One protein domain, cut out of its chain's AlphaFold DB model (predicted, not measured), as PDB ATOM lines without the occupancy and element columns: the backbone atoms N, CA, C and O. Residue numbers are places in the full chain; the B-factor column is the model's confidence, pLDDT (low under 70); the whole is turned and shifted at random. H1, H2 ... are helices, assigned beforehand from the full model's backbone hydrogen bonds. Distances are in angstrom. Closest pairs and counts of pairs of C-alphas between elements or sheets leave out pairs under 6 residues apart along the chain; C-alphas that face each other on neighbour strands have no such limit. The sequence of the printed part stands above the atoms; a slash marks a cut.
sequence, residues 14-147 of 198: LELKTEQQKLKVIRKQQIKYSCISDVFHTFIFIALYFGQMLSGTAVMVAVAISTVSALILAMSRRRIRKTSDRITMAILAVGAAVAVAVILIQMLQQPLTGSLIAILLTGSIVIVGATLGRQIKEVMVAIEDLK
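AT A GLANCE: This is residues 14 to 147 of the 198 residues of an uncharacterized protein of Deltaproteobacteria bacterium (UniProt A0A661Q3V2). Four helices form an up-and-down bundle, each running against the one before it in the chain. The two long helices, H1 and H4, lie side by side; the shorter H2 and H3 pack on H4, and at one end H1 and H4 run on past them. The printed part has 134 residues with four named helices, H1, H2, H3 and H4 in chain order, and no named strand: the class is all helix. It is only just loose, close to compact, with a radius of gyration of the C-alphas of 17.3 A, and only just elongated, spanning 60 by 31 by 17 A.

IN THESE COORDINATES: H1, residues 14 to 50, starts with C-alpha 14 at (143.412, 139.508, 142.965) and measures 53.9 A from first to last C-alpha. H2, residues 56 to 75, measures 28.4 A. H3, residues 83 to 107, begins with C-alpha 83 at (133.890, 111.338, 122.348) and measures 35.3 A. H4, residues 112 to 145, measures 48.6 A and ends with C-alpha 145 at (145.650, 133.453, 128.535).

HOW THE PARTS SIT: H2 and H4 are the hub, touching three helices each. H4 touches H1 at a shallow tilt of 14 degrees, opposite ways; their closest C-alphas, of Arg 27 and Ile 136, are 5.9 A apart. H4 touches H2 at a shallow tilt of 32 degrees, the same way, closest at the C-alphas of Ala 70 and Val 126, 4.3 A. H3 and H4, a helical hairpin, touch at 37 degrees, only just steep, closest at the C-alphas of Ala 93 and Gly 123, 4.8 A. H2 and H3, also a hairpin, touch at a shallow tilt of 17 degrees, closest at the C-alphas of Ala 62 and Val 100, 5.9 A. H1 and H2, a third hairpin, only just touch, with 3 pairs of C-alphas within 8 A, through residues 45 to 49 and 56 to 59 alone; the closest C-alphas, of Tyr 49 and Gly 56, are 6.3 A apart. H1 and H3 are apart. In H1, H2, H3 and H4 every O i to N i+4 pair is within hydrogen-bond range.

THE WHOLE: The two C-alphas farthest apart, of Leu 14 and Gln 109, are 60.9 A apart. The printed part has no cut and no long link. Model confidence is under 70 at residues 77 to 83, of which 83 belongs to H3.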
ATOM      1  N   LEU A  14     143.271 140.530 141.929       86.75
ATOM      2  CA  LEU A  14     143.412 139.508 142.965       86.75
ATOM      3  C   LEU A  14     142.881 138.155 142.480       86.75
ATOM      4  O   LEU A  14     143.537 137.132 142.689       86.75
ATOM      5  N   GLU A  15     141.735 138.145 141.800       87.19
ATOM      6  CA  GLU A  15     141.139 136.929 141.242       87.19
ATOM      7  C   GLU A  15     141.999 136.348 140.123       87.19
ATOM      8  O   GLU A  15     142.294 135.155 140.152       87.19
ATOM      9  N   LEU A  16     142.516 137.183 139.214       86.19
ATOM     10  CA  LEU A  16     143.463 136.734 138.188       86.19
ATOM     11  C   LEU A  16     144.709 136.081 138.794       86.19
ATOM     12  O   LEU A  16     145.117 135.001 138.365       86.19
ATOM     13  N   LYS A  17     145.316 136.709 139.812       88.38
ATOM     14  CA  LYS A  17     146.487 136.144 140.507       88.38
ATOM     15  C   LYS A  17     146.142 134.834 141.211       88.38
ATOM     16  O   LYS A  17     146.935 133.891 141.161       88.38
ATOM     17  N   THR A  18     144.968 134.764 141.832       90.19
ATOM     18  CA  THR A  18     144.463 133.559 142.497       90.19
ATOM     19  C   THR A  18     144.272 132.417 141.501       90.19
ATOM     20  O   THR A  18     144.796 131.322 141.717       90.19
ATOM     21  N   GLU A  19     143.600 132.660 140.375       89.75
ATOM     22  CA  GLU A  19     143.417 131.662 139.314       89.75
ATOM     23  C   GLU A  19     144.753 131.238 138.696       89.75
ATOM     24  O   GLU A  19     145.014 130.045 138.507       89.75
ATOM     25  N   GLN A  20     145.670 132.182 138.485       90.06
ATOM     26  CA  GLN A  20     147.009 131.867 138.001       90.06
ATOM     27  C   GLN A  20     147.773 130.964 138.984       90.06
ATOM     28  O   GLN A  20     148.461 130.030 138.560       90.06
ATOM     29  N   GLN A  21     147.668 131.210 140.294       92.81
ATOM     30  CA  GLN A  21     148.273 130.349 141.312       92.81
ATOM     31  C   GLN A  21     147.639 128.955 141.328       92.81
ATOM     32  O   GLN A  21     148.377 127.965 141.322       92.81
ATOM     33  N   LYS A  22     146.305 128.854 141.267       92.50
ATOM     34  CA  LYS A  22     145.596 127.566 141.168       92.50
ATOM     35  C   LYS A  22     146.079 126.761 139.961       92.50
ATOM     36  O   LYS A  22     146.465 125.600 140.106       92.50
ATOM     37  N   LEU A  23     146.158 127.383 138.785       92.31
ATOM     38  CA  LEU A  23     146.652 126.728 137.571       92.31
ATOM     39  C   LEU A  23     148.128 126.315 137.685       92.31
ATOM     40  O   LEU A  23     148.490 125.219 137.255       92.31
ATOM     41  N   LYS A  24     148.989 127.128 138.314       92.12
ATOM     42  CA  LYS A  24     150.394 126.754 138.582       92.12
ATOM     43  C   LYS A  24     150.500 125.515 139.477       92.12
ATOM     44  O   LYS A  24     151.368 124.672 139.228       92.12
ATOM     45  N   VAL A  25     149.629 125.384 140.480       94.69
ATOM     46  CA  VAL A  25     149.560 124.193 141.346       94.69
ATOM     47  C   VAL A  25     149.121 122.969 140.543       94.69
ATOM     48  O   VAL A  25     149.806 121.945 140.588       94.69
ATOM     49  N   ILE A  26     148.059 123.090 139.739       92.44
ATOM     50  CA  ILE A  26     147.575 122.005 138.869       92.44
ATOM     51  C   ILE A  26     148.679 121.555 137.904       92.44
ATOM     52  O   ILE A  26     148.963 120.360 137.810       92.44
ATOM     53  N   ARG A  27     149.371 122.500 137.252       92.50
ATOM     54  CA  ARG A  27     150.510 122.210 136.365       92.50
ATOM     55  C   ARG A  27     151.581 121.394 137.084       92.50
ATOM     56  O   ARG A  27     152.048 120.387 136.559       92.50
ATOM     57  N   LYS A  28     151.975 121.812 138.294       93.38
ATOM     58  CA  LYS A  28     152.994 121.111 139.094       93.38
ATOM     59  C   LYS A  28     152.557 119.682 139.427       93.38
ATOM     60  O   LYS A  28     153.369 118.764 139.352       93.38
ATOM     61  N   GLN A  29     151.286 119.491 139.768       94.12
ATOM     62  CA  GLN A  29     150.733 118.176 140.078       94.12
ATOM     63  C   GLN A  29     150.690 117.262 138.842       94.12
ATOM     64  O   GLN A  29     151.091 116.105 138.933       94.12
ATOM     65  N   GLN A  30     150.294 117.780 137.678       91.44
ATOM     66  CA  GLN A  30     150.289 117.018 136.424       91.44
ATOM     67  C   GLN A  30     151.701 116.619 135.980       91.44
ATOM     68  O   GLN A  30     151.918 115.464 135.619       91.44
ATOM     69  N   ILE A  31     152.680 117.528 136.082       92.19
ATOM     70  CA  ILE A  31     154.094 117.217 135.810       92.19
ATOM     71  C   ILE A  31     154.593 116.114 136.753       92.19
ATOM     72  O   ILE A  31     155.267 115.184 136.313       92.19
ATOM     73  N   LYS A  32     154.225 116.173 138.040       95.12
ATOM     74  CA  LYS A  32     154.568 115.122 139.007       95.12
ATOM     75  C   LYS A  32     153.999 113.765 138.583       95.12
ATOM     76  O   LYS A  32     154.731 112.782 138.613       95.12
ATOM     77  N   TYR A  33     152.731 113.704 138.178       92.81
ATOM     78  CA  TYR A  33     152.130 112.454 137.700       92.81
ATOM     79  C   TYR A  33     152.776 111.937 136.413       92.81
ATOM     80  O   TYR A  33     152.987 110.731 136.306       92.81
ATOM     81  N   SER A  34     153.151 112.826 135.488       91.50
ATOM     82  CA  SER A  34     153.900 112.450 134.282       91.50
ATOM     83  C   SER A  34     155.227 111.791 134.648       91.50
ATOM     84  O   SER A  34     155.490 110.676 134.220       91.50
ATOM     85  N   CYS A  35     156.004 112.419 135.535       93.94
ATOM     86  CA  CYS A  35     157.287 111.881 135.984       93.94
ATOM     87  C   CYS A  35     157.136 110.518 136.685       93.94
ATOM     88  O   CYS A  35     157.886 109.588 136.403       93.94
ATOM     89  N   ILE A  36     156.128 110.360 137.554       94.50
ATOM     90  CA  ILE A  36     155.839 109.068 138.199       94.50
ATOM     91  C   ILE A  36     155.509 107.998 137.150       94.50
ATOM     92  O   ILE A  36     155.989 106.869 137.252       94.50
ATOM     93  N   SER A  37     154.707 108.349 136.142       93.12
ATOM     94  CA  SER A  37     154.361 107.435 135.058       93.12
ATOM     95  C   SER A  37     155.590 107.027 134.245       93.12
ATOM     96  O   SER A  37     155.779 105.836 133.999       93.12
ATOM     97  N   ASP A  38     156.455 107.974 133.885       92.81
ATOM     98  CA  ASP A  38     157.677 107.705 133.121       92.81
ATOM     99  C   ASP A  38     158.629 106.784 133.892       92.81
ATOM    100  O   ASP A  38     159.145 105.816 133.329       92.81
ATOM    101  N   VAL A  39     158.810 107.019 135.197       94.62
ATOM    102  CA  VAL A  39     159.628 106.159 136.069       94.62
ATOM    103  C   VAL A  39     159.067 104.739 136.124       94.62
ATOM    104  O   VAL A  39     159.826 103.780 135.998       94.62
ATOM    105  N   PHE A  40     157.747 104.587 136.265       95.94
ATOM    106  CA  PHE A  40     157.107 103.273 136.305       95.94
ATOM    107  C   PHE A  40     157.309 102.495 134.997       95.94
ATOM    108  O   PHE A  40     157.778 101.359 135.025       95.94
ATOM    109  N   HIS A  41     157.024 103.112 133.845       95.44
ATOM    110  CA  HIS A  41     157.226 102.464 132.545       95.44
ATOM    111  C   HIS A  41     158.704 102.135 132.291       95.44
ATOM    112  O   HIS A  41     159.020 101.041 131.821       95.44
ATOM    113  N   THR A  42     159.612 103.043 132.659       94.38
ATOM    114  CA  THR A  42     161.062 102.831 132.547       94.38
ATOM    115  C   THR A  42     161.507 101.636 133.381       94.38
ATOM    116  O   THR A  42     162.254 100.795 132.886       94.38
ATOM    117  N   PHE A  43     161.017 101.504 134.617       96.75
ATOM    118  CA  PHE A  43     161.361 100.376 135.481       96.75
ATOM    119  C   PHE A  43     160.933  99.034 134.875       96.75
ATOM    120  O   PHE A  43     161.689  98.064 134.929       96.75
ATOM    121  N   ILE A  44     159.762  98.979 134.231       96.25
ATOM    122  CA  ILE A  44     159.312  97.755 133.557       96.25
ATOM    123  C   ILE A  44     160.202  97.448 132.348       96.25
ATOM    124  O   ILE A  44     160.625  96.305 132.192       96.25
ATOM    125  N   PHE A  45     160.560  98.438 131.527       96.19
ATOM    126  CA  PHE A  45     161.495  98.211 130.418       96.19
ATOM    127  C   PHE A  45     162.886  97.764 130.889       96.19
ATOM    128  O   PHE A  45     163.473  96.871 130.278       96.19
ATOM    129  N   ILE A  46     163.384  98.318 131.997       95.50
ATOM    130  CA  ILE A  46     164.623  97.873 132.647       95.50
ATOM    131  C   ILE A  46     164.502  96.405 133.074       95.50
ATOM    132  O   ILE A  46     165.403  95.614 132.794       95.50
ATOM    133  N   ALA A  47     163.388  96.017 133.699       96.31
ATOM    134  CA  ALA A  47     163.151  94.633 134.102       96.31
ATOM    135  C   ALA A  47     163.087  93.677 132.898       96.31
ATOM    136  O   ALA A  47     163.662  92.592 132.948       96.31
ATOM    137  N   LEU A  48     162.452  94.089 131.795       95.25
ATOM    138  CA  LEU A  48     162.411  93.302 130.557       95.25
ATOM    139  C   LEU A  48     163.800  93.140 129.928       95.25
ATOM    140  O   LEU A  48     164.118  92.063 129.425       95.25
ATOM    141  N   TYR A  49     164.628  94.184 129.983       96.62
ATOM    142  CA  TYR A  49     165.999  94.151 129.480       96.62
ATOM    143  C   TYR A  49     166.900  93.230 130.312       96.62
ATOM    144  O   TYR A  49     167.467  92.271 129.789       96.62
ATOM    145  N   PHE A  50     167.005  93.467 131.623       96.25
ATOM    146  CA  PHE A  50     167.870  92.658 132.493       96.25
ATOM    147  C   PHE A  50     167.359  91.229 132.680       96.25
ATOM    148  O   PHE A  50     168.160  90.315 132.862       96.25
ATOM    149  N   GLY A  51     166.046  91.019 132.566       94.00
ATOM    150  CA  GLY A  51     165.433  89.695 132.521       94.00
ATOM    151  C   GLY A  51     165.678  88.933 131.215       94.00
ATOM    152  O   GLY A  51     165.119  87.852 131.059       94.00
ATOM    153  N   GLN A  52     166.461  89.484 130.274       92.00
ATOM    154  CA  GLN A  52     166.747  88.897 128.957       92.00
ATOM    155  C   GLN A  52     165.478  88.602 128.134       92.00
ATOM    156  O   GLN A  52     165.484  87.779 127.222       92.00
ATOM    157  N   MET A  53     164.374  89.284 128.452       93.94
ATOM    158  CA  MET A  53     163.098  89.152 127.742       93.94
ATOM    159  C   MET A  53     163.056  90.044 126.507       93.94
ATOM    160  O   MET A  53     162.307  89.750 125.580       93.94
ATOM    161  N   LEU A  54     163.831  91.132 126.509       94.75
ATOM    162  CA  LEU A  54     163.993  92.055 125.394       94.75
ATOM    163  C   LEU A  54     165.452  92.484 125.257       94.75
ATOM    164  O   LEU A  54     166.122  92.802 126.237       94.75
ATOM    165  N   SER A  55     165.919  92.579 124.019       95.69
ATOM    166  CA  SER A  55     167.185  93.232 123.690       95.69
ATOM    167  C   SER A  55     167.108  94.751 123.893       95.69
ATOM    168  O   SER A  55     166.037  95.361 123.840       95.69
ATOM    169  N   GLY A  56     168.265  95.396 124.077       94.81
ATOM    170  CA  GLY A  56     168.332  96.855 124.235       94.81
ATOM    171  C   GLY A  56     167.778  97.619 123.024       94.81
ATOM    172  O   GLY A  56     167.126  98.650 123.182       94.81
ATOM    173  N   THR A  57     167.959  97.081 121.814       94.88
ATOM    174  CA  THR A  57     167.385  97.642 120.582       94.88
ATOM    175  C   THR A  57     165.860  97.543 120.575       94.88
ATOM    176  O   THR A  57     165.191  98.515 120.229       94.88
ATOM    177  N   ALA A  58     165.298  96.415 121.018       94.94
ATOM    178  CA  ALA A  58     163.853  96.239 121.123       94.94
ATOM    179  C   ALA A  58     163.218  97.216 122.126       94.94
ATOM    180  O   ALA A  58     162.179  97.813 121.832       94.94
ATOM    181  N   VAL A  59     163.869  97.442 123.274       96.00
ATOM    182  CA  VAL A  59     163.434  98.448 124.259       96.00
ATOM    183  C   VAL A  59     163.448  99.852 123.655       96.00
ATOM    184  O   VAL A  59     162.445 100.561 123.735       96.00
ATOM    185  N   MET A  60     164.546 100.240 122.999       95.94
ATOM    186  CA  MET A  60     164.675 101.546 122.341       95.94
ATOM    187  C   MET A  60     163.562 101.792 121.319       95.94
ATOM    188  O   MET A  60     162.969 102.870 121.307       95.94
ATOM    189  N   VAL A  61     163.244 100.796 120.489       96.12
ATOM    190  CA  VAL A  61     162.171 100.902 119.489       96.12
ATOM    191  C   VAL A  61     160.802 101.083 120.151       96.12
ATOM    192  O   VAL A  61     160.051 101.974 119.753       96.12
ATOM    193  N   ALA A  62     160.477 100.279 121.168       95.69
ATOM    194  CA  ALA A  62     159.193 100.375 121.866       95.69
ATOM    195  C   ALA A  62     159.014 101.745 122.543       95.69
ATOM    196  O   ALA A  62     157.961 102.380 122.418       95.69
ATOM    197  N   VAL A  63     160.063 102.239 123.205       95.81
ATOM    198  CA  VAL A  63     160.072 103.576 123.813       95.81
ATOM    199  C   VAL A  63     159.922 104.654 122.738       95.81
ATOM    200  O   VAL A  63     159.022 105.480 122.834       95.81
ATOM    201  N   ALA A  64     160.716 104.618 121.665       96.25
ATOM    202  CA  ALA A  64     160.655 105.629 120.609       96.25
ATOM    203  C   ALA A  64     159.261 105.722 119.962       96.25
ATOM    204  O   ALA A  64     158.700 106.814 119.856       96.25
ATOM    205  N   ILE A  65     158.670 104.585 119.575       96.31
ATOM    206  CA  ILE A  65     157.347 104.561 118.931       96.31
ATOM    207  C   ILE A  65     156.265 105.059 119.890       96.31
ATOM    208  O   ILE A  65     155.420 105.871 119.495       96.31
ATOM    209  N   SER A  66     156.288 104.604 121.146       95.50
ATOM    210  CA  SER A  66     155.293 105.011 122.140       95.50
ATOM    211  C   SER A  66     155.390 106.502 122.476       95.50
ATOM    212  O   SER A  66     154.370 107.194 122.454       95.50
ATOM    213  N   THR A  67     156.598 107.035 122.686       94.31
ATOM    214  CA  THR A  67     156.820 108.460 122.970       94.31
ATOM    215  C   THR A  67     156.408 109.345 121.796       94.31
ATOM    216  O   THR A  67     155.667 110.309 121.992       94.31
ATOM    217  N   VAL A  68     156.830 109.023 120.568       95.31
ATOM    218  CA  VAL A  68     156.466 109.813 119.378       95.31
ATOM    219  C   VAL A  68     154.950 109.818 119.174       95.31
ATOM    220  O   VAL A  68     154.355 110.877 118.963       95.31
ATOM    221  N   SER A  69     154.301 108.661 119.312       94.19
ATOM    222  CA  SER A  69     152.844 108.545 119.177       94.19
ATOM    223  C   SER A  69     152.102 109.342 120.259       94.19
ATOM    224  O   SER A  69     151.142 110.057 119.952       94.19
ATOM    225  N   ALA A  70     152.573 109.283 121.511       93.56
ATOM    226  CA  ALA A  70     152.032 110.072 122.617       93.56
ATOM    227  C   ALA A  70     152.164 111.581 122.358       93.56
ATOM    228  O   ALA A  70     151.203 112.325 122.562       93.56
ATOM    229  N   LEU A  71     153.319 112.035 121.858       91.56
ATOM    230  CA  LEU A  71     153.574 113.443 121.537       91.56
ATOM    231  C   LEU A  71     152.677 113.948 120.405       91.56
ATOM    232  O   LEU A  71     152.070 115.011 120.539       91.56
ATOM    233  N   ILE A  72     152.543 113.188 119.315       90.88
ATOM    234  CA  ILE A  72     151.655 113.544 118.196       90.88
ATOM    235  C   ILE A  72     150.218 113.719 118.703       90.88
ATOM    236  O   ILE A  72     149.564 114.730 118.416       90.88
ATOM    237  N   LEU A  73     149.739 112.776 119.519       89.75
ATOM    238  CA  LEU A  73     148.426 112.880 120.147       89.75
ATOM    239  C   LEU A  73     148.329 114.097 121.066       89.75
ATOM    240  O   LEU A  73     147.340 114.833 120.981       89.75
ATOM    241  N   ALA A  74     149.330 114.333 121.912       88.00
ATOM    242  CA  ALA A  74     149.354 115.448 122.853       88.00
ATOM    243  C   ALA A  74     149.313 116.814 122.154       88.00
ATOM    244  O   ALA A  74     148.671 117.757 122.626       88.00
ATOM    245  N   MET A  75     149.960 116.919 120.994       85.50
ATOM    246  CA  MET A  75     150.024 118.154 120.219       85.50
ATOM    247  C   MET A  75     148.776 118.418 119.376       85.50
ATOM    248  O   MET A  75     148.508 119.585 119.071       85.50
ATOM    249  N   SER A  76     147.992 117.389 119.036       81.81
ATOM    250  CA  SER A  76     146.791 117.553 118.209       81.81
ATOM    251  C   SER A  76     145.825 118.586 118.820       81.81
ATOM    252  O   SER A  76     145.616 118.621 120.033       81.81
ATOM    253  N   ARG A  77     145.225 119.446 117.987       65.38
ATOM    254  CA  ARG A  77     144.365 120.567 118.429       65.38
ATOM    255  C   ARG A  77     142.974 120.150 118.940       65.38
ATOM    256  O   ARG A  77     142.162 121.019 119.254       65.38
ATOM    257  N   ARG A  78     142.652 118.854 119.005       61.59
ATOM    258  CA  ARG A  78     141.325 118.401 119.450       61.59
ATOM    259  C   ARG A  78     141.195 118.606 120.963       61.59
ATOM    260  O   ARG A  78     142.018 118.117 121.727       61.59
ATOM    261  N   ARG A  79     140.170 119.355 121.392       57.88
ATOM    262  CA  ARG A  79     139.827 119.500 122.819       57.88
ATOM    263  C   ARG A  79     139.473 118.122 123.388       57.88
ATOM    264  O   ARG A  79     138.635 117.431 122.804       57.88
ATOM    265  N   ILE A  80     140.008 117.813 124.573       53.84
ATOM    266  CA  ILE A  80     139.941 116.515 125.285       53.84
ATOM    267  C   ILE A  80     138.505 115.969 125.467       53.84
ATOM    268  O   ILE A  80     138.285 114.785 125.724       53.84
ATOM    269  N   ARG A  81     137.486 116.830 125.361       55.66
ATOM    270  CA  ARG A  81     136.113 116.541 125.798       55.66
ATOM    271  C   ARG A  81     135.189 115.874 124.776       55.66
ATOM    272  O   ARG A  81     134.129 115.415 125.187       55.66
ATOM    273  N   LYS A  82     135.527 115.795 123.483       65.12
ATOM    274  CA  LYS A  82     134.633 115.141 122.503       65.12
ATOM    275  C   LYS A  82     134.872 113.628 122.482       65.12
ATOM    276  O   LYS A  82     136.012 113.189 122.418       65.12
ATOM    277  N   THR A  83     133.814 112.816 122.452       68.19
ATOM    278  CA  THR A  83     133.890 111.338 122.348       68.19
ATOM    279  C   THR A  83     134.757 110.873 121.170       68.19
ATOM    280  O   THR A  83     135.507 109.908 121.286       68.19
ATOM    281  N   SER A  84     134.737 111.631 120.068       72.62
ATOM    282  CA  SER A  84     135.615 111.454 118.900       72.62
ATOM    283  C   SER A  84     137.112 111.446 119.253       72.62
ATOM    284  O   SER A  84     137.901 110.722 118.645       72.62
ATOM    285  N   ASP A  85     137.515 112.208 120.265       75.69
ATOM    286  CA  ASP A  85     138.906 112.326 120.690       75.69
ATOM    287  C   ASP A  85     139.378 111.090 121.471       75.69
ATOM    288  O   ASP A  85     140.487 110.603 121.257       75.69
ATOM    289  N   ARG A  86     138.495 110.491 122.285       80.25
ATOM    290  CA  ARG A  86     138.765 109.203 122.954       80.25
ATOM    291  C   ARG A  86     138.952 108.071 121.948       80.25
ATOM    292  O   ARG A  86     139.877 107.279 122.092       80.25
ATOM    293  N   ILE A  87     138.115 108.032 120.911       85.19
ATOM    294  CA  ILE A  87     138.230 107.051 119.823       85.19
ATOM    295  C   ILE A  87     139.551 107.246 119.071       85.19
ATOM    296  O   ILE A  87     140.262 106.281 118.815       85.19
ATOM    297  N   THR A  88     139.923 108.496 118.781       85.44
ATOM    298  CA  THR A  88     141.190 108.813 118.100       85.44
ATOM    299  C   THR A  88     142.398 108.355 118.924       85.44
ATOM    300  O   THR A  88     143.315 107.746 118.375       85.44
ATOM    301  N   MET A  89     142.389 108.599 120.241       86.62
ATOM    302  CA  MET A  89     143.437 108.112 121.146       86.62
ATOM    303  C   MET A  89     143.509 106.583 121.168       86.62
ATOM    304  O   MET A  89     144.603 106.037 121.072       86.62
ATOM    305  N   ALA A  90     142.368 105.894 121.245       89.25
ATOM    306  CA  ALA A  90     142.329 104.434 121.241       89.25
ATOM    307  C   ALA A  90     142.885 103.846 119.934       89.25
ATOM    308  O   ALA A  90     143.725 102.953 119.981       89.25
ATOM    309  N   ILE A  91     142.481 104.382 118.777       91.06
ATOM    310  CA  ILE A  91     142.972 103.929 117.465       91.06
ATOM    311  C   ILE A  91     144.487 104.107 117.360       91.06
ATOM    312  O   ILE A  91     145.179 103.187 116.934       91.06
ATOM    313  N   LEU A  92     145.019 105.263 117.766       91.06
ATOM    314  CA  LEU A  92     146.461 105.516 117.699       91.06
ATOM    315  C   LEU A  92     147.252 104.684 118.714       91.06
ATOM    316  O   LEU A  92     148.334 104.209 118.378       91.06
ATOM    317  N   ALA A  93     146.708 104.440 119.906       94.06
ATOM    318  CA  ALA A  93     147.317 103.535 120.879       94.06
ATOM    319  C   ALA A  93     147.374 102.094 120.352       94.06
ATOM    320  O   ALA A  93     148.426 101.463 120.426       94.06
ATOM    321  N   VAL A  94     146.281 101.597 119.762       95.38
ATOM    322  CA  VAL A  94     146.244 100.272 119.122       95.38
ATOM    323  C   VAL A  94     147.199 100.220 117.931       95.38
ATOM    324  O   VAL A  94     147.964  99.270 117.815       95.38
ATOM    325  N   GLY A  95     147.220 101.248 117.080       95.44
ATOM    326  CA  GLY A  95     148.130 101.325 115.937       95.44
ATOM    327  C   GLY A  95     149.603 101.286 116.349       95.44
ATOM    328  O   GLY A  95     150.375 100.507 115.793       95.44
ATOM    329  N   ALA A  96     149.985 102.059 117.368       95.75
ATOM    330  CA  ALA A  96     151.336 102.036 117.925       95.75
ATOM    331  C   ALA A  96     151.678 100.665 118.532       95.75
ATOM    332  O   ALA A  96     152.756 100.131 118.282       95.75
ATOM    333  N   ALA A  97     150.744 100.070 119.279       96.38
ATOM    334  CA  ALA A  97     150.908  98.749 119.877       96.38
ATOM    335  C   ALA A  97     151.090  97.650 118.813       96.38
ATOM    336  O   ALA A  97     151.967  96.801 118.956       96.38
ATOM    337  N   VAL A  98     150.324  97.694 117.718       96.31
ATOM    338  CA  VAL A  98     150.463  96.772 116.578       96.31
ATOM    339  C   VAL A  98     151.797  96.977 115.863       96.31
ATOM    340  O   VAL A  98     152.472  95.997 115.561       96.31
ATOM    341  N   ALA A  99     152.219  98.223 115.629       96.44
ATOM    342  CA  ALA A  99     153.517  98.506 115.017       96.44
ATOM    343  C   ALA A  99     154.672  97.939 115.859       96.44
ATOM    344  O   ALA A  99     155.547  97.249 115.336       96.44
ATOM    345  N   VAL A 100     154.626  98.156 117.175       96.56
ATOM    346  CA  VAL A 100     155.568  97.570 118.138       96.56
ATOM    347  C   VAL A 100     155.510  96.040 118.087       96.56
ATOM    348  O   VAL A 100     156.554  95.407 117.969       96.56
ATOM    349  N   ALA A 101     154.320  95.432 118.077       95.75
ATOM    350  CA  ALA A 101     154.165  93.980 117.978       95.75
ATOM    351  C   ALA A 101     154.841  93.401 116.728       95.75
ATOM    352  O   ALA A 101     155.604  92.441 116.824       95.75
ATOM    353  N   VAL A 102     154.588  94.004 115.563       96.62
ATOM    354  CA  VAL A 102     155.170  93.574 114.286       96.62
ATOM    355  C   VAL A 102     156.690  93.685 114.334       96.62
ATOM    356  O   VAL A 102     157.378  92.726 113.986       96.62
ATOM    357  N   ILE A 103     157.232  94.808 114.810       96.44
ATOM    358  CA  ILE A 103     158.683  95.002 114.842       96.44
ATOM    359  C   ILE A 103     159.347  94.026 115.817       96.44
ATOM    360  O   ILE A 103     160.321  93.371 115.451       96.44
ATOM    361  N   LEU A 104     158.821  93.877 117.035       96.06
ATOM    362  CA  LEU A 104     159.426  92.991 118.028       96.06
ATOM    363  C   LEU A 104     159.342  91.515 117.632       96.06
ATOM    364  O   LEU A 104     160.347  90.816 117.728       96.06
ATOM    365  N   ILE A 105     158.176  91.048 117.182       95.50
ATOM    366  CA  ILE A 105     157.947  89.620 116.924       95.50
ATOM    367  C   ILE A 105     158.511  89.215 115.562       95.50
ATOM    368  O   ILE A 105     159.201  88.204 115.467       95.50
ATOM    369  N   GLN A 106     158.234  89.986 114.507       94.75
ATOM    370  CA  GLN A 106     158.581  89.586 113.139       94.75
ATOM    371  C   GLN A 106     159.982  90.048 112.738       94.75
ATOM    372  O   GLN A 106     160.730  89.280 112.141       94.75
ATOM    373  N   MET A 107     160.352  91.293 113.059       95.62
ATOM    374  CA  MET A 107     161.621  91.865 112.585       95.62
ATOM    375  C   MET A 107     162.784  91.576 113.536       95.62
ATOM    376  O   MET A 107     163.878  91.255 113.086       95.62
ATOM    377  N   LEU A 108     162.553  91.689 114.846       95.38
ATOM    378  CA  LEU A 108     163.582  91.506 115.873       95.38
ATOM    379  C   LEU A 108     163.541  90.128 116.544       95.38
ATOM    380  O   LEU A 108     164.401  89.856 117.380       95.38
ATOM    381  N   GLN A 109     162.556  89.285 116.208       95.56
ATOM    382  CA  GLN A 109     162.405  87.909 116.704       95.56
ATOM    383  C   GLN A 109     162.517  87.793 118.234       95.56
ATOM    384  O   GLN A 109     163.148  86.884 118.773       95.56
ATOM    385  N   GLN A 110     161.936  88.755 118.951       95.62
ATOM    386  CA  GLN A 110     162.001  88.816 120.407       95.62
ATOM    387  C   GLN A 110     161.056  87.788 121.056       95.62
ATOM    388  O   GLN A 110     160.029  87.434 120.468       95.62
ATOM    389  N   PRO A 111     161.348  87.340 122.293       95.19
ATOM    390  CA  PRO A 111     160.466  86.456 123.049       95.19
ATOM    391  C   PRO A 111     159.025  86.973 123.104       95.19
ATOM    392  O   PRO A 111     158.780  88.161 123.349       95.19
ATOM    393  N   LEU A 112     158.055  86.070 122.925       94.06
ATOM    394  CA  LEU A 112     156.636  86.431 122.891       94.06
ATOM    395  C   LEU A 112     156.198  87.116 124.191       94.06
ATOM    396  O   LEU A 112     155.535  88.145 124.147       94.06
ATOM    397  N   THR A 113     156.622  86.594 125.345       93.31
ATOM    398  CA  THR A 113     156.281  87.154 126.660       93.31
ATOM    399  C   THR A 113     156.779  88.592 126.816       93.31
ATOM    400  O   THR A 113     156.004  89.470 127.193       93.31
ATOM    401  N   GLY A 114     158.045  88.860 126.472       93.62
ATOM    402  CA  GLY A 114     158.612  90.211 126.511       93.62
ATOM    403  C   GLY A 114     157.913  91.158 125.537       93.62
ATOM    404  O   GLY A 114     157.594  92.294 125.889       93.62
ATOM    405  N   SER A 115     157.594  90.658 124.343       94.88
ATOM    406  CA  SER A 115     156.870  91.408 123.315       94.88
ATOM    407  C   SER A 115     155.459  91.784 123.768       94.88
ATOM    408  O   SER A 115     155.073  92.940 123.640       94.88
ATOM    409  N   LEU A 116     154.705  90.856 124.364       95.38
ATOM    410  CA  LEU A 116     153.359  91.121 124.888       95.38
ATOM    411  C   LEU A 116     153.367  92.217 125.956       95.38
ATOM    412  O   LEU A 116     152.539  93.128 125.907       95.38
ATOM    413  N   ILE A 117     154.330  92.178 126.880       96.06
ATOM    414  CA  ILE A 117     154.462  93.222 127.899       96.06
ATOM    415  C   ILE A 117     154.817  94.563 127.235       96.06
ATOM    416  O   ILE A 117     154.184  95.571 127.541       96.06
ATOM    417  N   ALA A 118     155.749  94.592 126.275       95.88
ATOM    418  CA  ALA A 118     156.102  95.815 125.546       95.88
ATOM    419  C   ALA A 118     154.928  96.419 124.755       95.88
ATOM    420  O   ALA A 118     154.784  97.643 124.711       95.88
ATOM    421  N   ILE A 119     154.070  95.586 124.163       95.94
ATOM    422  CA  ILE A 119     152.856  96.014 123.449       95.94
ATOM    423  C   ILE A 119     151.884  96.698 124.421       95.94
ATOM    424  O   ILE A 119     151.392  97.794 124.138       95.94
ATOM    425  N   LEU A 120     151.648  96.096 125.592       96.25
ATOM    426  CA  LEU A 120     150.786  96.674 126.630       96.25
ATOM    427  C   LEU A 120     151.356  97.987 127.179       96.25
ATOM    428  O   LEU A 120     150.622  98.970 127.311       96.25
ATOM    429  N   LEU A 121     152.666  98.032 127.440       96.19
ATOM    430  CA  LEU A 121     153.354  99.256 127.857       96.19
ATOM    431  C   LEU A 121     153.237 100.349 126.803       96.19
ATOM    432  O   LEU A 121     152.949 101.488 127.148       96.19
ATOM    433  N   THR A 122     153.400 100.008 125.526       96.50
ATOM    434  CA  THR A 122     153.265 100.959 124.417       96.50
ATOM    435  C   THR A 122     151.881 101.595 124.423       96.50
ATOM    436  O   THR A 122     151.776 102.820 124.421       96.50
ATOM    437  N   GLY A 123     150.818 100.789 124.503       94.88
ATOM    438  CA  GLY A 123     149.453 101.312 124.596       94.88
ATOM    439  C   GLY A 123     149.251 102.212 125.821       94.88
ATOM    440  O   GLY A 123     148.691 103.303 125.701       94.88
ATOM    441  N   SER A 124     149.765 101.792 126.980       95.69
ATOM    442  CA  SER A 124     149.707 102.562 128.228       95.69
ATOM    443  C   SER A 124     150.417 103.917 128.111       95.69
ATOM    444  O   SER A 124     149.811 104.947 128.402       95.69
ATOM    445  N   ILE A 125     151.656 103.945 127.613       95.69
ATOM    446  CA  ILE A 125     152.447 105.171 127.418       95.69
ATOM    447  C   ILE A 125     151.735 106.119 126.462       95.69
ATOM    448  O   ILE A 125     151.637 107.313 126.744       95.69
ATOM    449  N   VAL A 126     151.194 105.602 125.356       95.31
ATOM    450  CA  VAL A 126     150.473 106.430 124.387       95.31
ATOM    451  C   VAL A 126     149.253 107.084 125.029       95.31
ATOM    452  O   VAL A 126     149.080 108.294 124.899       95.31
ATOM    453  N   ILE A 127     148.433 106.328 125.763       93.25
ATOM    454  CA  ILE A 127     147.214 106.857 126.393       93.25
ATOM    455  C   ILE A 127     147.552 107.824 127.530       93.25
ATOM    456  O   ILE A 127     147.031 108.944 127.566       93.25
ATOM    457  N   VAL A 128     148.408 107.409 128.465       93.44
ATOM    458  CA  VAL A 128     148.746 108.194 129.659       93.44
ATOM    459  C   VAL A 128     149.545 109.435 129.271       93.44
ATOM    460  O   VAL A 128     149.178 110.540 129.673       93.44
ATOM    461  N   GLY A 129     150.567 109.277 128.429       92.00
ATOM    462  CA  GLY A 129     151.397 110.372 127.934       92.00
ATOM    463  C   GLY A 129     150.595 111.388 127.123       92.00
ATOM    464  O   GLY A 129     150.703 112.589 127.372       92.00
ATOM    465  N   ALA A 130     149.713 110.934 126.225       91.75
ATOM    466  CA  ALA A 130     148.823 111.842 125.501       91.75
ATOM    467  C   ALA A 130     147.874 112.586 126.448       91.75
ATOM    468  O   ALA A 130     147.712 113.801 126.333       91.75
ATOM    469  N   THR A 131     147.255 111.883 127.398       90.56
ATOM    470  CA  THR A 131     146.283 112.481 128.323       90.56
ATOM    471  C   THR A 131     146.938 113.539 129.206       90.56
ATOM    472  O   THR A 131     146.464 114.676 129.254       90.56
ATOM    473  N   LEU A 132     148.045 113.194 129.868       90.94
ATOM    474  CA  LEU A 132     148.777 114.121 130.729       90.94
ATOM    475  C   LEU A 132     149.378 115.273 129.921       90.94
ATOM    476  O   LEU A 132     149.245 116.427 130.322       90.94
ATOM    477  N   GLY A 133     149.957 114.993 128.751       90.44
ATOM    478  CA  GLY A 133     150.511 116.015 127.864       90.44
ATOM    479  C   GLY A 133     149.465 117.040 127.421       90.44
ATOM    480  O   GLY A 133     149.720 118.244 127.474       90.44
ATOM    481  N   ARG A 134     148.252 116.595 127.060       89.06
ATOM    482  CA  ARG A 134     147.149 117.510 126.718       89.06
ATOM    483  C   ARG A 134     146.687 118.323 127.913       89.06
ATOM    484  O   ARG A 134     146.476 119.520 127.764       89.06
ATOM    485  N   GLN A 135     146.557 117.704 129.084       88.94
ATOM    486  CA  GLN A 135     146.169 118.408 130.305       88.94
ATOM    487  C   GLN A 135     147.190 119.485 130.697       88.94
ATOM    488  O   GLN A 135     146.800 120.610 131.007       88.94
ATOM    489  N   ILE A 136     148.487 119.174 130.617       90.56
ATOM    490  CA  ILE A 136     149.566 120.136 130.872       90.56
ATOM    491  C   ILE A 136     149.509 121.271 129.852       90.56
ATOM    492  O   ILE A 136     149.552 122.438 130.237       90.56
ATOM    493  N   LYS A 137     149.365 120.946 128.560       89.44
ATOM    494  CA  LYS A 137     149.229 121.936 127.484       89.44
ATOM    495  C   LYS A 137     148.032 122.857 127.715       89.44
ATOM    496  O   LYS A 137     148.168 124.068 127.590       89.44
ATOM    497  N   GLU A 138     146.885 122.294 128.076       88.38
ATOM    498  CA  GLU A 138     145.673 123.032 128.432       88.38
ATOM    499  C   GLU A 138     145.946 124.015 129.577       88.38
ATOM    500  O   GLU A 138     145.725 125.216 129.432       88.38
ATOM    501  N   VAL A 139     146.528 123.548 130.681       90.50
ATOM    502  CA  VAL A 139     146.857 124.414 131.821       90.50
ATOM    503  C   VAL A 139     147.886 125.485 131.450       90.50
ATOM    504  O   VAL A 139     147.769 126.622 131.899       90.50
ATOM    505  N   MET A 140     148.878 125.166 130.617       90.19
ATOM    506  CA  MET A 140     149.860 126.145 130.144       90.19
ATOM    507  C   MET A 140     149.215 127.234 129.288       90.19
ATOM    508  O   MET A 140     149.494 128.406 129.518       90.19
ATOM    509  N   VAL A 141     148.324 126.864 128.365       89.75
ATOM    510  CA  VAL A 141     147.553 127.832 127.571       89.75
ATOM    511  C   VAL A 141     146.659 128.678 128.476       89.75
ATOM    512  O   VAL A 141     146.615 129.884 128.298       89.75
ATOM    513  N   ALA A 142     146.011 128.086 129.486       88.31
ATOM    514  CA  ALA A 142     145.214 128.843 130.455       88.31
ATOM    515  C   ALA A 142     146.061 129.881 131.210       88.31
ATOM    516  O   ALA A 142     145.639 131.015 131.388       88.31
ATOM    517  N   ILE A 143     147.265 129.501 131.655       89.50
ATOM    518  CA  ILE A 143     148.186 130.413 132.348       89.50
ATOM    519  C   ILE A 143     148.644 131.542 131.418       89.50
ATOM    520  O   ILE A 143     148.796 132.671 131.885       89.50
ATOM    521  N   GLU A 144     148.878 131.239 130.142       89.06
ATOM    522  CA  GLU A 144     149.247 132.234 129.133       89.06
ATOM    523  C   GLU A 144     148.095 133.205 128.864       89.06
ATOM    524  O   GLU A 144     148.296 134.416 128.896       89.06
ATOM    525  N   ASP A 145     146.877 132.677 128.719       90.38
ATOM    526  CA  ASP A 145     145.650 133.453 128.535       90.38
ATOM    527  C   ASP A 145     145.406 134.412 129.730       90.38
ATOM    528  O   ASP A 145     144.781 135.450 129.550       90.38
ATOM    529  N   LEU A 146     145.933 134.137 130.934       89.31
ATOM    530  CA  LEU A 146     145.845 135.038 132.102       89.31
ATOM    531  C   LEU A 146     146.894 136.168 132.125       89.31
ATOM    532  O   LEU A 146     146.835 137.027 133.012       89.31
ATOM    533  N   LYS A 147     147.889 136.181 131.229       88.31
ATOM    534  CA  LYS A 147     148.883 137.267 131.192       88.31
ATOM    535  C   LYS A 147     148.261 138.549 130.644       88.31
ATOM    536  O   LYS A 147     147.467 138.507 129.709       88.31
TER     537      LYS A 147